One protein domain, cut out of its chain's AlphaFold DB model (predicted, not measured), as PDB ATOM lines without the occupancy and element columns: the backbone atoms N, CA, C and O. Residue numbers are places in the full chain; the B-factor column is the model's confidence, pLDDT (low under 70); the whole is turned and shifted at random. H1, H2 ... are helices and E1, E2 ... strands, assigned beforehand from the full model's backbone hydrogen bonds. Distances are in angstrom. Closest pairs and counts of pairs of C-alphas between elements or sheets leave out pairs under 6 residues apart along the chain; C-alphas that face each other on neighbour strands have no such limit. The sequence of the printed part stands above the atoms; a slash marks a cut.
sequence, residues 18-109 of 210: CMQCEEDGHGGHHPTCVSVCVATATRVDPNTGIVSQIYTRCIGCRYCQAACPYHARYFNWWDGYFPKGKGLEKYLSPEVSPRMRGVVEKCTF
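This is residues 18 to 109 of the 210 residues of the protein "4Fe-4S dicluster domain-containing protein" of Desulfobacteraceae bacterium (UniProt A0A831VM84). Little regular structure is here: a body of loops holds two small strand pairs and helices H1 and H2, and a long loop bearing H3 reaches away, residues 83 to 88 sticking out. The printed part has 92 residues, 24 in named elements, in the order H1 E1 E2 H2 E3 H3 E4; the class is mixed, and both sheets, E1 - E2 and E3 - E4, are antiparallel. It is only just compact, close to loose, with radius of gyration of the C-alphas 14.7 A and spans of 53 by 27 by 21 A.

Look first at the hairpin of E1, residues 42 to 44, and E2, residues 51 to 53, antiparallel at 155 degrees; N 52 and O 43, 2.7 A apart, are within hydrogen-bond range. E3, residues 73 to 75, and E4, residues 104 to 106, are antiparallel at 145 degrees, with N 105 and O 74 within hydrogen-bond range at 2.8 A. H1, residues 32 to 35, touches H2, residues 63 to 66; the closest C-alphas, of Cys 33 and Cys 64, are 4.3 A apart. H3, residues 88 to 91, touches no helix. H1, H2 and H3 are too short for an O i to N i+4 pair.

Find C-alpha 32 at (107.895, 101.056, 165.583), where H1 begins, and C-alpha 106 at (118.658, 109.350, 160.819), where E4 ends after 7.0 A.

The printed part has no cut. The farthest C-alphas, of Gly 27 and Gly 85, are 53.4 A apart. The links E3 to H3 and H3 to E4 are long, 12 residues each. Residues 24 to 29 have pLDDT under 70.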
ATOM      1  N   CYS A  18     115.585 112.708 165.156       96.38
ATOM      2  CA  CYS A  18     115.078 111.414 165.610       96.38
ATOM      3  C   CYS A  18     114.899 111.449 167.131       96.38
ATOM      4  O   CYS A  18     115.844 111.761 167.850       96.38
ATOM      5  N   MET A  19     113.710 111.077 167.607       95.25
ATOM      6  CA  MET A  19     113.351 111.169 169.026       95.25
ATOM      7  C   MET A  19     113.935 110.049 169.909       95.25
ATOM      8  O   MET A  19     113.642 110.015 171.099       95.25
ATOM      9  N   GLN A  20     114.720 109.127 169.329       95.12
ATOM     10  CA  GLN A  20     115.294 107.932 169.977       95.12
ATOM     11  C   GLN A  20     114.310 107.216 170.912       95.12
ATOM     12  O   GLN A  20     114.577 107.019 172.093       95.12
ATOM     13  N   CYS A  21     113.143 106.879 170.369       93.31
ATOM     14  CA  CYS A  21     112.065 106.208 171.087       93.31
ATOM     15  C   CYS A  21     112.562 104.933 171.790       93.31
ATOM     16  O   CYS A  21     113.450 104.254 171.272       93.31
ATOM     17  N   GLU A  22     112.005 104.628 172.961       84.88
ATOM     18  CA  GLU A  22     112.408 103.481 173.785       84.88
ATOM     19  C   GLU A  22     111.631 102.205 173.446       84.88
ATOM     20  O   GLU A  22     112.217 101.234 172.984       84.88
ATOM     21  N   GLU A  23     110.317 102.247 173.643       72.25
ATOM     22  CA  GLU A  23     109.357 101.152 173.503       72.25
ATOM     23  C   GLU A  23     108.070 101.780 172.952       72.25
ATOM     24  O   GLU A  23     107.709 102.885 173.372       72.25
ATOM     25  N   ASP A  24     107.395 101.139 171.998       63.47
ATOM     26  CA  ASP A  24     106.016 101.511 171.694       63.47
ATOM     27  C   ASP A  24     105.122 100.832 172.737       63.47
ATOM     28  O   ASP A  24     105.253  99.646 173.008       63.47
ATOM     29  N   GLY A  25     104.266 101.591 173.421       51.56
ATOM     30  CA  GLY A  25     103.473 101.142 174.574       51.56
ATOM     31  C   GLY A  25     102.430 100.041 174.322       51.56
ATOM     32  O   GLY A  25     101.400 100.013 174.992       51.56
ATOM     33  N   HIS A  26     102.682  99.151 173.368       52.66
ATOM     34  CA  HIS A  26     101.905  97.997 172.960       52.66
ATOM     35  C   HIS A  26     102.576  96.689 173.421       52.66
ATOM     36  O   HIS A  26     102.823  95.800 172.618       52.66
ATOM     37  N   GLY A  27     102.852  96.548 174.724       50.88
ATOM     38  CA  GLY A  27     103.142  95.242 175.335       50.88
ATOM     39  C   GLY A  27     104.550  94.669 175.121       50.88
ATOM     40  O   GLY A  27     104.669  93.485 174.812       50.88
ATOM     41  N   GLY A  28     105.617  95.449 175.331       55.59
ATOM     42  CA  GLY A  28     106.991  94.925 175.298       55.59
ATOM     43  C   GLY A  28     107.689  95.050 173.945       55.59
ATOM     44  O   GLY A  28     108.695  94.377 173.708       55.59
ATOM     45  N   HIS A  29     107.147  95.838 173.015       61.59
ATOM     46  CA  HIS A  29     107.652  95.918 171.651       61.59
ATOM     47  C   HIS A  29     108.679  97.049 171.467       61.59
ATOM     48  O   HIS A  29     108.625  98.132 172.046       61.59
ATOM     49  N   HIS A  30     109.707  96.751 170.670       75.56
ATOM     50  CA  HIS A  30     110.728  97.722 170.285       75.56
ATOM     51  C   HIS A  30     110.080  98.877 169.506       75.56
ATOM     52  O   HIS A  30     109.053  98.656 168.871       75.56
ATOM     53  N   PRO A  31     110.713 100.065 169.426       88.31
ATOM     54  CA  PRO A  31     110.159 101.208 168.707       88.31
ATOM     55  C   PRO A  31     109.652 100.819 167.321       88.31
ATOM     56  O   PRO A  31     110.335 100.063 166.631       88.31
ATOM     57  N   THR A  32     108.542 101.403 166.867       89.12
ATOM     58  CA  THR A  32     107.895 101.056 165.583       89.12
ATOM     59  C   THR A  32     108.881 100.922 164.420       89.12
ATOM     60  O   THR A  32     108.835  99.990 163.627       89.12
ATOM     61  N   CYS A  33     109.846 101.836 164.320       92.94
ATOM     62  CA  CYS A  33     110.850 101.814 163.259       92.94
ATOM     63  C   CYS A  33     111.865 100.654 163.352       92.94
ATOM     64  O   CYS A  33     112.459 100.302 162.332       92.94
ATOM     65  N   VAL A  34     112.076 100.102 164.550       93.31
ATOM     66  CA  VAL A  34     112.900  98.920 164.845       93.31
ATOM     67  C   VAL A  34     112.123  97.641 164.567       93.31
ATOM     68  O   VAL A  34     112.646  96.778 163.861       93.31
ATOM     69  N   SER A  35     110.882  97.541 165.044       90.62
ATOM     70  CA  SER A  35     110.046  96.346 164.875       90.62
ATOM     71  C   SER A  35     109.753  96.029 163.403       90.62
ATOM     72  O   SER A  35     109.802  94.869 163.004       90.62
ATOM     73  N   VAL A  36     109.570  97.047 162.555       93.31
ATOM     74  CA  VAL A  36     109.310  96.854 161.113       93.31
ATOM     75  C   VAL A  36     110.561  96.565 160.267       93.31
ATOM     76  O   VAL A  36     110.470  96.379 159.049       93.31
ATOM     77  N   CYS A  37     111.764  96.586 160.850       95.19
ATOM     78  CA  CYS A  37     112.995  96.437 160.081       95.19
ATOM     79  C   CYS A  37     113.320  94.962 159.801       95.19
ATOM     80  O   CYS A  37     114.048  94.322 160.557       95.19
ATOM     81  N   VAL A  38     112.874  94.461 158.646       94.38
ATOM     82  CA  VAL A  38     113.093  93.066 158.203       94.38
ATOM     83  C   VAL A  38     114.566  92.648 158.169       94.38
ATOM     84  O   VAL A  38     114.911  91.534 158.539       94.38
ATOM     85  N   ALA A  39     115.461  93.559 157.780       94.38
ATOM     86  CA  ALA A  39     116.893  93.286 157.729       94.38
ATOM     87  C   ALA A  39     117.575  93.443 159.095       94.38
ATOM     88  O   ALA A  39     118.765  93.185 159.201       94.38
ATOM     89  N   THR A  40     116.869  93.903 160.131       93.81
ATOM     90  CA  THR A  40     117.427  94.272 161.443       93.81
ATOM     91  C   THR A  40     118.593  95.270 161.367       93.81
ATOM     92  O   THR A  40     119.567  95.190 162.115       93.81
ATOM     93  N   ALA A  41     118.496  96.229 160.445       95.69
ATOM     94  CA  ALA A  41     119.458  97.317 160.281       95.69
ATOM     95  C   ALA A  41     119.344  98.397 161.372       95.69
ATOM     96  O   ALA A  41     120.219  99.243 161.496       95.69
ATOM     97  N   THR A  42     118.274  98.390 162.163       94.19
ATOM     98  CA  THR A  42     118.082  99.300 163.293       94.19
ATOM     99  C   THR A  42     117.775  98.492 164.547       94.19
ATOM    100  O   THR A  42     117.072  97.486 164.472       94.19
ATOM    101  N   ARG A  43     118.364  98.886 165.677       91.69
ATOM    102  CA  ARG A  43     118.224  98.228 166.987       91.69
ATOM    103  C   ARG A  43     118.361  99.258 168.095       91.69
ATOM    104  O   ARG A  43     119.085 100.233 167.911       91.69
ATOM    105  N   VAL A  44     117.727  99.035 169.235       91.50
ATOM    106  CA  VAL A  44     117.993  99.829 170.441       91.50
ATOM    107  C   VAL A  44     119.269  99.291 171.088       91.50
ATOM    108  O   VAL A  44     119.393  98.082 171.270       91.50
ATOM    109  N   ASP A  45     120.235 100.159 171.379       90.19
ATOM    110  CA  ASP A  45     121.383  99.789 172.211       90.19
ATOM    111  C   ASP A  45     120.908  99.657 173.668       90.19
ATOM    112  O   ASP A  45     120.406 100.640 174.214       90.19
ATOM    113  N   PRO A  46     121.044  98.485 174.310       87.12
ATOM    114  CA  PRO A  46     120.548  98.273 175.667       87.12
ATOM    115  C   PRO A  46     121.282  99.109 176.723       87.12
ATOM    116  O   PRO A  46     120.716  99.364 177.779       87.12
ATOM    117  N   ASN A  47     122.517  99.551 176.460       86.31
ATOM    118  CA  ASN A  47     123.299 100.307 177.442       86.31
ATOM    119  C   ASN A  47     122.980 101.802 177.403       86.31
ATOM    120  O   ASN A  47     122.908 102.453 178.438       86.31
ATOM    121  N   THR A  48     122.827 102.357 176.200       88.19
ATOM    122  CA  THR A  48     122.629 103.804 175.998       88.19
ATOM    123  C   THR A  48     121.175 104.167 175.720       88.19
ATOM    124  O   THR A  48     120.779 105.327 175.804       88.19
ATOM    125  N   GLY A  49     120.366 103.191 175.312       90.25
ATOM    126  CA  GLY A  49     119.014 103.413 174.834       90.25
ATOM    127  C   GLY A  49     118.940 104.161 173.496       90.25
ATOM    128  O   GLY A  49     117.847 104.579 173.106       90.25
ATOM    129  N   ILE A  50     120.057 104.363 172.792       93.12
ATOM    130  CA  ILE A  50     120.079 105.013 171.479       93.12
ATOM    131  C   ILE A  50     119.539 104.034 170.434       93.12
ATOM    132  O   ILE A  50     119.955 102.877 170.358       93.12
ATOM    133  N   VAL A  51     118.638 104.502 169.566       94.94
ATOM    134  CA  VAL A  51     118.223 103.712 168.405       94.94
ATOM    135  C   VAL A  51     119.356 103.772 167.383       94.94
ATOM    136  O   VAL A  51     119.628 104.809 166.787       94.94
ATOM    137  N   SER A  52     120.047 102.671 167.155       93.25
ATOM    138  CA  SER A  52     121.121 102.574 166.167       93.25
ATOM    139  C   SER A  52     120.580 102.466 164.736       93.25
ATOM    140  O   SER A  52     119.438 102.053 164.502       93.25
ATOM    141  N   GLN A  53     121.404 102.852 163.762       94.75
ATOM    142  CA  GLN A  53     121.163 102.634 162.334       94.75
ATOM    143  C   GLN A  53     122.455 102.121 161.695       94.75
ATOM    144  O   GLN A  53     123.418 102.866 161.540       94.75
ATOM    145  N   ILE A  54     122.463 100.843 161.332       95.00
ATOM    146  CA  ILE A  54     123.584 100.139 160.713       95.00
ATOM    147  C   ILE A  54     123.402 100.219 159.199       95.00
ATOM    148  O   ILE A  54     122.610  99.482 158.610       95.00
ATOM    149  N   TYR A  55     124.120 101.145 158.567       95.06
ATOM    150  CA  TYR A  55     123.917 101.479 157.154       95.06
ATOM    151  C   TYR A  55     124.173 100.293 156.218       95.06
ATOM    152  O   TYR A  55     123.369 100.044 155.328       95.06
ATOM    153  N   THR A  56     125.226  99.511 156.468       94.38
ATOM    154  CA  THR A  56     125.620  98.352 155.645       94.38
ATOM    155  C   THR A  56     124.611  97.204 155.666       94.38
ATOM    156  O   THR A  56     124.592  96.384 154.756       94.38
ATOM    157  N   ARG A  57     123.745  97.147 156.684       95.75
ATOM    158  CA  ARG A  57     122.692  96.131 156.820       95.75
ATOM    159  C   ARG A  57     121.356  96.589 156.222       95.75
ATOM    160  O   ARG A  57     120.412  95.807 156.126       95.75
ATOM    161  N   CYS A  58     121.233  97.864 155.856       96.88
ATOM    162  CA  CYS A  58     119.993  98.433 155.350       96.88
ATOM    163  C   CYS A  58     119.764  98.041 153.883       96.88
ATOM    164  O   CYS A  58     120.504  98.470 153.008       96.88
ATOM    165  N   ILE A  59     118.689  97.293 153.616       96.50
ATOM    166  CA  ILE A  59     118.287  96.886 152.254       96.50
ATOM    167  C   ILE A  59     117.415  97.923 151.523       96.50
ATOM    168  O   ILE A  59     116.921  97.663 150.434       96.50
ATOM    169  N   GLY A  60     117.136  99.069 152.150       96.06
ATOM    170  CA  GLY A  60     116.411 100.153 151.490       96.06
ATOM    171  C   GLY A  60     114.908  99.963 151.283       96.06
ATOM    172  O   GLY A  60     114.328 100.690 150.484       96.06
ATOM    173  N   CYS A  61     114.243  99.063 152.017       95.81
ATOM    174  CA  CYS A  61     112.788  98.860 151.909       95.81
ATOM    175  C   CYS A  61     111.936 100.047 152.404       95.81
ATOM    176  O   CYS A  61     110.731 100.073 152.179       95.81
ATOM    177  N   ARG A  62     112.544 101.011 153.114       95.94
ATOM    178  CA  ARG A  62     111.930 102.257 153.634       95.94
ATOM    179  C   ARG A  62     110.753 102.084 154.590       95.94
ATOM    180  O   ARG A  62     110.187 103.082 155.029       95.94
ATOM    181  N   TYR A  63     110.427 100.867 155.012       95.88
ATOM    182  CA  TYR A  63     109.283 100.668 155.897       95.88
ATOM    183  C   TYR A  63     109.453 101.389 157.247       95.88
ATOM    184  O   TYR A  63     108.518 101.986 157.771       95.88
ATOM    185  N   CYS A  64     110.689 101.471 157.749       95.00
ATOM    186  CA  CYS A  64     111.010 102.236 158.953       95.00
ATOM    187  C   CYS A  64     110.763 103.750 158.819       95.00
ATOM    188  O   CYS A  64     110.558 104.409 159.835       95.00
ATOM    189  N   GLN A  65     110.783 104.305 157.601       95.56
ATOM    190  CA  GLN A  65     110.447 105.706 157.342       95.56
ATOM    191  C   GLN A  65     108.938 105.927 157.458       95.56
ATOM    192  O   GLN A  65     108.526 106.852 158.153       95.56
ATOM    193  N   ALA A  66     108.138 105.045 156.851       94.81
ATOM    194  CA  ALA A  66     106.678 105.091 156.937       94.81
ATOM    195  C   ALA A  66     106.168 104.837 158.367       94.81
ATOM    196  O   ALA A  66     105.223 105.476 158.809       94.81
ATOM    197  N   ALA A  67     106.823 103.946 159.116       93.19
ATOM    198  CA  ALA A  67     106.446 103.629 160.494       93.19
ATOM    199  C   ALA A  67     106.840 104.711 161.518       93.19
ATOM    200  O   ALA A  67     106.396 104.663 162.666       93.19
ATOM    201  N   CYS A  68     107.719 105.654 161.160       94.12
ATOM    202  CA  CYS A  68     108.176 106.682 162.088       94.12
ATOM    203  C   CYS A  68     107.151 107.827 162.153       94.12
ATOM    204  O   CYS A  68     107.066 108.592 161.197       94.12
ATOM    205  N   PRO A  69     106.463 108.050 163.288       92.50
ATOM    206  CA  PRO A  69     105.426 109.086 163.391       92.50
ATOM    207  C   PRO A  69     105.984 110.513 163.268       92.50
ATOM    208  O   PRO A  69     105.252 111.466 163.022       92.50
ATOM    209  N   TYR A  70     107.300 110.668 163.429       93.75
ATOM    210  CA  TYR A  70     107.998 111.949 163.338       93.75
ATOM    211  C   TYR A  70     108.601 112.218 161.955       93.75
ATOM    212  O   TYR A  70     109.187 113.279 161.759       93.75
ATOM    213  N   HIS A  71     108.540 111.250 161.029       93.62
ATOM    214  CA  HIS A  71     109.233 111.288 159.732       93.62
ATOM    215  C   HIS A  71     110.722 111.685 159.840       93.62
ATOM    216  O   HIS A  71     111.287 112.317 158.954       93.62
ATOM    217  N   ALA A  72     111.387 111.287 160.929       95.12
ATOM    218  CA  ALA A  72     112.767 111.675 161.240       95.12
ATOM    219  C   ALA A  72     113.828 110.736 160.622       95.12
ATOM    220  O   ALA A  72     114.934 110.583 161.155       95.12
ATOM    221  N   ARG A  73     113.467 110.053 159.534       95.94
ATOM    222  CA  ARG A  73     114.313 109.124 158.777       95.94
ATOM    223  C   ARG A  73     114.342 109.575 157.323       95.94
ATOM    224  O   ARG A  73     113.291 109.825 156.740       95.94
ATOM    225  N   TYR A  74     115.535 109.628 156.750       95.25
ATOM    226  CA  TYR A  74     115.771 110.121 155.398       95.25
ATOM    227  C   TYR A  74     116.369 109.008 154.551       95.25
ATOM    228  O   TYR A  74     117.182 108.226 155.035       95.25
ATOM    229  N   PHE A  75     115.924 108.885 153.305       96.69
ATOM    230  CA  PHE A  75     116.410 107.855 152.396       96.69
ATOM    231  C   PHE A  75     117.403 108.453 151.403       96.69
ATOM    232  O   PHE A  75     117.088 109.429 150.721       96.69
ATOM    233  N   ASN A  76     118.570 107.824 151.283       95.75
ATOM    234  CA  ASN A  76     119.574 108.194 150.298       95.75
ATOM    235  C   ASN A  76     119.205 107.599 148.938       95.75
ATOM    236  O   ASN A  76     119.418 106.416 148.675       95.75
ATOM    237  N   TRP A  77     118.610 108.423 148.078       94.00
ATOM    238  CA  TRP A  77     118.233 108.035 146.715       94.00
ATOM    239  C   TRP A  77     119.430 107.866 145.791       94.00
ATOM    240  O   TRP A  77     119.445 106.976 144.944       94.00
ATOM    241  N   TRP A  78     120.432 108.709 145.991       92.19
ATOM    242  CA  TRP A  78     121.617 108.805 145.162       92.19
ATOM    243  C   TRP A  78     122.850 108.558 146.019       92.19
ATOM    244  O   TRP A  78     122.803 108.708 147.242       92.19
ATOM    245  N   ASP A  79     123.948 108.173 145.377       88.81
ATOM    246  CA  ASP A  79     125.234 108.137 146.058       88.81
ATOM    247  C   ASP A  79     125.665 109.570 146.373       88.81
ATOM    248  O   ASP A  79     125.497 110.478 145.552       88.81
ATOM    249  N   GLY A  80     126.214 109.779 147.571       82.19
ATOM    250  CA  GLY A  80     126.802 111.062 147.926       82.19
ATOM    251  C   GLY A  80     127.914 111.410 146.939       82.19
ATOM    252  O   GLY A  80     128.868 110.649 146.775       82.19
ATOM    253  N   TYR A  81     127.794 112.553 146.267       83.00
ATOM    254  CA  TYR A  81     128.814 113.008 145.334       83.00
ATOM    255  C   TYR A  81     129.869 113.838 146.064       83.00
ATOM    256  O   TYR A  81     129.633 114.988 146.435       83.00
ATOM    257  N   PHE A  82     131.054 113.254 146.233       83.00
ATOM    258  CA  PHE A  82     132.232 113.931 146.767       83.00
ATOM    259  C   PHE A  82     133.272 114.030 145.645       83.00
ATOM    260  O   PHE A  82     133.903 113.026 145.310       83.00
ATOM    261  N   PRO A  83     133.420 115.197 144.988       81.19
ATOM    262  CA  PRO A  83     134.297 115.326 143.832       81.19
ATOM    263  C   PRO A  83     135.762 115.110 144.223       81.19
ATOM    264  O   PRO A  83     136.363 115.927 144.933       81.19
ATOM    265  N   LYS A  84     136.342 114.025 143.697       78.69
ATOM    266  CA  LYS A  84     137.760 113.694 143.862       78.69
ATOM    267  C   LYS A  84     138.631 114.828 143.322       78.69
ATOM    268  O   LYS A  84     138.322 115.424 142.291       78.69
ATOM    269  N   GLY A  85     139.705 115.157 144.034       81.25
ATOM    270  CA  GLY A  85     140.643 116.215 143.632       81.25
ATOM    271  C   GLY A  85     140.176 117.656 143.892       81.25
ATOM    272  O   GLY A  85     140.986 118.568 143.779       81.25
ATOM    273  N   LYS A  86     138.923 117.886 144.318       81.94
ATOM    274  CA  LYS A  86     138.437 119.221 144.736       81.94
ATOM    275  C   LYS A  86     138.573 119.487 146.240       81.94
ATOM    276  O   LYS A  86     138.047 120.472 146.743       81.94
ATOM    277  N   GLY A  87     139.229 118.589 146.977       85.12
ATOM    278  CA  GLY A  87     139.461 118.725 148.419       85.12
ATOM    279  C   GLY A  87     138.236 118.493 149.310       85.12
ATOM    280  O   GLY A  87     138.400 118.482 150.526       85.12
ATOM    281  N   LEU A  88     137.042 118.247 148.750       85.69
ATOM    282  CA  LEU A  88     135.825 118.020 149.541       85.69
ATOM    283  C   LEU A  88     135.902 116.771 150.434       85.69
ATOM    284  O   LEU A  88     135.287 116.737 151.495       85.69
ATOM    285  N   GLU A  89     136.706 115.781 150.049       83.88
ATOM    286  CA  GLU A  89     136.958 114.568 150.838       83.88
ATOM    287  C   GLU A  89     137.548 114.876 152.225       83.88
ATOM    288  O   GLU A  89     137.317 114.125 153.167       83.88
ATOM    289  N   LYS A  90     138.252 116.009 152.382       85.94
ATOM    290  CA  LYS A  90     138.865 116.419 153.656       85.94
ATOM    291  C   LYS A  90     137.847 116.848 154.716       85.94
ATOM    292  O   LYS A  90     138.185 116.867 155.892       85.94
ATOM    293  N   TYR A  91     136.625 117.203 154.313       87.56
ATOM    294  CA  TYR A  91     135.558 117.605 155.238       87.56
ATOM    295  C   TYR A  91     134.740 116.417 155.755       87.56
ATOM    296  O   TYR A  91     133.874 116.592 156.612       87.56
ATOM    297  N   LEU A  92     134.985 115.209 155.242       88.81
ATOM    298  CA  LEU A  92     134.346 114.007 155.755       88.81
ATOM    299  C   LEU A  92     134.936 113.657 157.117       88.81
ATOM    300  O   LEU A  92     136.143 113.483 157.266       88.81
ATOM    301  N   SER A  93     134.068 113.518 158.115       90.56
ATOM    302  CA  SER A  93     134.482 113.022 159.422       90.56
ATOM    303  C   SER A  93     134.918 111.555 159.300       90.56
ATOM    304  O   SER A  93     134.109 110.730 158.870       90.56
ATOM    305  N   PRO A  94     136.144 111.189 159.715       91.06
ATOM    306  CA  PRO A  94     136.647 109.820 159.568       91.06
ATOM    307  C   PRO A  94     135.882 108.808 160.437       91.06
ATOM    308  O   PRO A  94     135.813 107.629 160.113       91.06
ATOM    309  N   GLU A  95     135.267 109.271 161.526       92.69
ATOM    310  CA  GLU A  95     134.505 108.443 162.468       92.69
ATOM    311  C   GLU A  95     133.091 108.095 161.976       92.69
ATOM    312  O   GLU A  95     132.382 107.303 162.601       92.69
ATOM    313  N   VAL A  96     132.633 108.720 160.888       92.81
ATOM    314  CA  VAL A  96     131.255 108.617 160.417       92.81
ATOM    315  C   VAL A  96     131.249 108.113 158.984       92.81
ATOM    316  O   VAL A  96     131.704 108.791 158.071       92.81
ATOM    317  N   SER A  97     130.665 106.937 158.763       89.69
ATOM    318  CA  SER A  97     130.625 106.318 157.436       89.69
ATOM    319  C   SER A  97     129.831 107.170 156.433       89.69
ATOM    320  O   SER A  97     128.645 107.411 156.674       89.69
ATOM    321  N   PRO A  98     130.410 107.578 155.288       90.12
ATOM    322  CA  PRO A  98     129.636 108.088 154.161       90.12
ATOM    323  C   PRO A  98     128.617 107.037 153.711       90.12
ATOM    324  O   PRO A  98     128.900 105.837 153.711       90.12
ATOM    325  N   ARG A  99     127.402 107.472 153.376       92.75
ATOM    326  CA  ARG A  99     126.305 106.555 153.055       92.75
ATOM    327  C   ARG A  99     126.257 106.301 151.553       92.75
ATOM    328  O   ARG A  99     126.428 107.216 150.754       92.75
ATOM    329  N   MET A 100     126.001 105.046 151.205       91.31
ATOM    330  CA  MET A 100     125.717 104.603 149.839       91.31
ATOM    331  C   MET A 100     124.252 104.883 149.492       91.31
ATOM    332  O   MET A 100     123.405 105.006 150.382       91.31
ATOM    333  N   ARG A 101     123.928 104.918 148.201       94.50
ATOM    334  CA  ARG A 101     122.542 104.900 147.734       94.50
ATOM    335  C   ARG A 101     121.800 103.695 148.305       94.50
ATOM    336  O   ARG A 101     122.371 102.631 148.541       94.50
ATOM    337  N   GLY A 102     120.495 103.838 148.474       95.81
ATOM    338  CA  GLY A 102     119.649 102.737 148.911       95.81
ATOM    339  C   GLY A 102     119.557 102.567 150.425       95.81
ATOM    340  O   GLY A 102     118.843 101.675 150.871       95.81
ATOM    341  N   VAL A 103     120.220 103.398 151.234       96.88
ATOM    342  CA  VAL A 103     120.187 103.266 152.700       96.88
ATOM    343  C   VAL A 103     119.382 104.382 153.356       96.88
ATOM    344  O   VAL A 103     119.381 105.530 152.914       96.88
ATOM    345  N   VAL A 104     118.702 104.043 154.450       97.00
ATOM    346  CA  VAL A 104     118.046 105.027 155.316       97.00
ATOM    347  C   VAL A 104     119.049 105.552 156.338       97.00
ATOM    348  O   VAL A 104     119.792 104.781 156.949       97.00
ATOM    349  N   GLU A 105     119.013 106.849 156.588       95.50
ATOM    350  CA  GLU A 105     119.747 107.532 157.638       95.50
ATOM    351  C   GLU A 105     118.811 108.267 158.599       95.50
ATOM    352  O   GLU A 105     117.612 108.434 158.363       95.50
ATOM    353  N   LYS A 106     119.359 108.636 159.754       96.00
ATOM    354  CA  LYS A 106     118.658 109.350 160.819       96.00
ATOM    355  C   LYS A 106     119.668 109.984 161.761       96.00
ATOM    356  O   LYS A 106     120.831 109.583 161.782       96.00
ATOM    357  N   CYS A 107     119.193 110.869 162.632       96.31
ATOM    358  CA  CYS A 107     119.968 111.288 163.795       96.31
ATOM    359  C   CYS A 107     120.269 110.075 164.696       96.31
ATOM    360  O   CYS A 107     119.366 109.317 165.067       96.31
ATOM    361  N   THR A 108     121.534 109.881 165.051       95.44
ATOM    362  CA  THR A 108     122.031 108.819 165.946       95.44
ATOM    363  C   THR A 108     122.571 109.392 167.257       95.44
ATOM    364  O   THR A 108     123.414 108.768 167.885       95.44
ATOM    365  N   PHE A 109     122.133 110.603 167.632       96.25
ATOM    366  CA  PHE A 109     122.682 111.365 168.761       96.25
ATOM    367  C   PHE A 109     124.206 111.522 168.707       96.25
ATOM    368  O   PHE A 109     124.849 111.634 169.730       96.25
TER     369      PHE A 109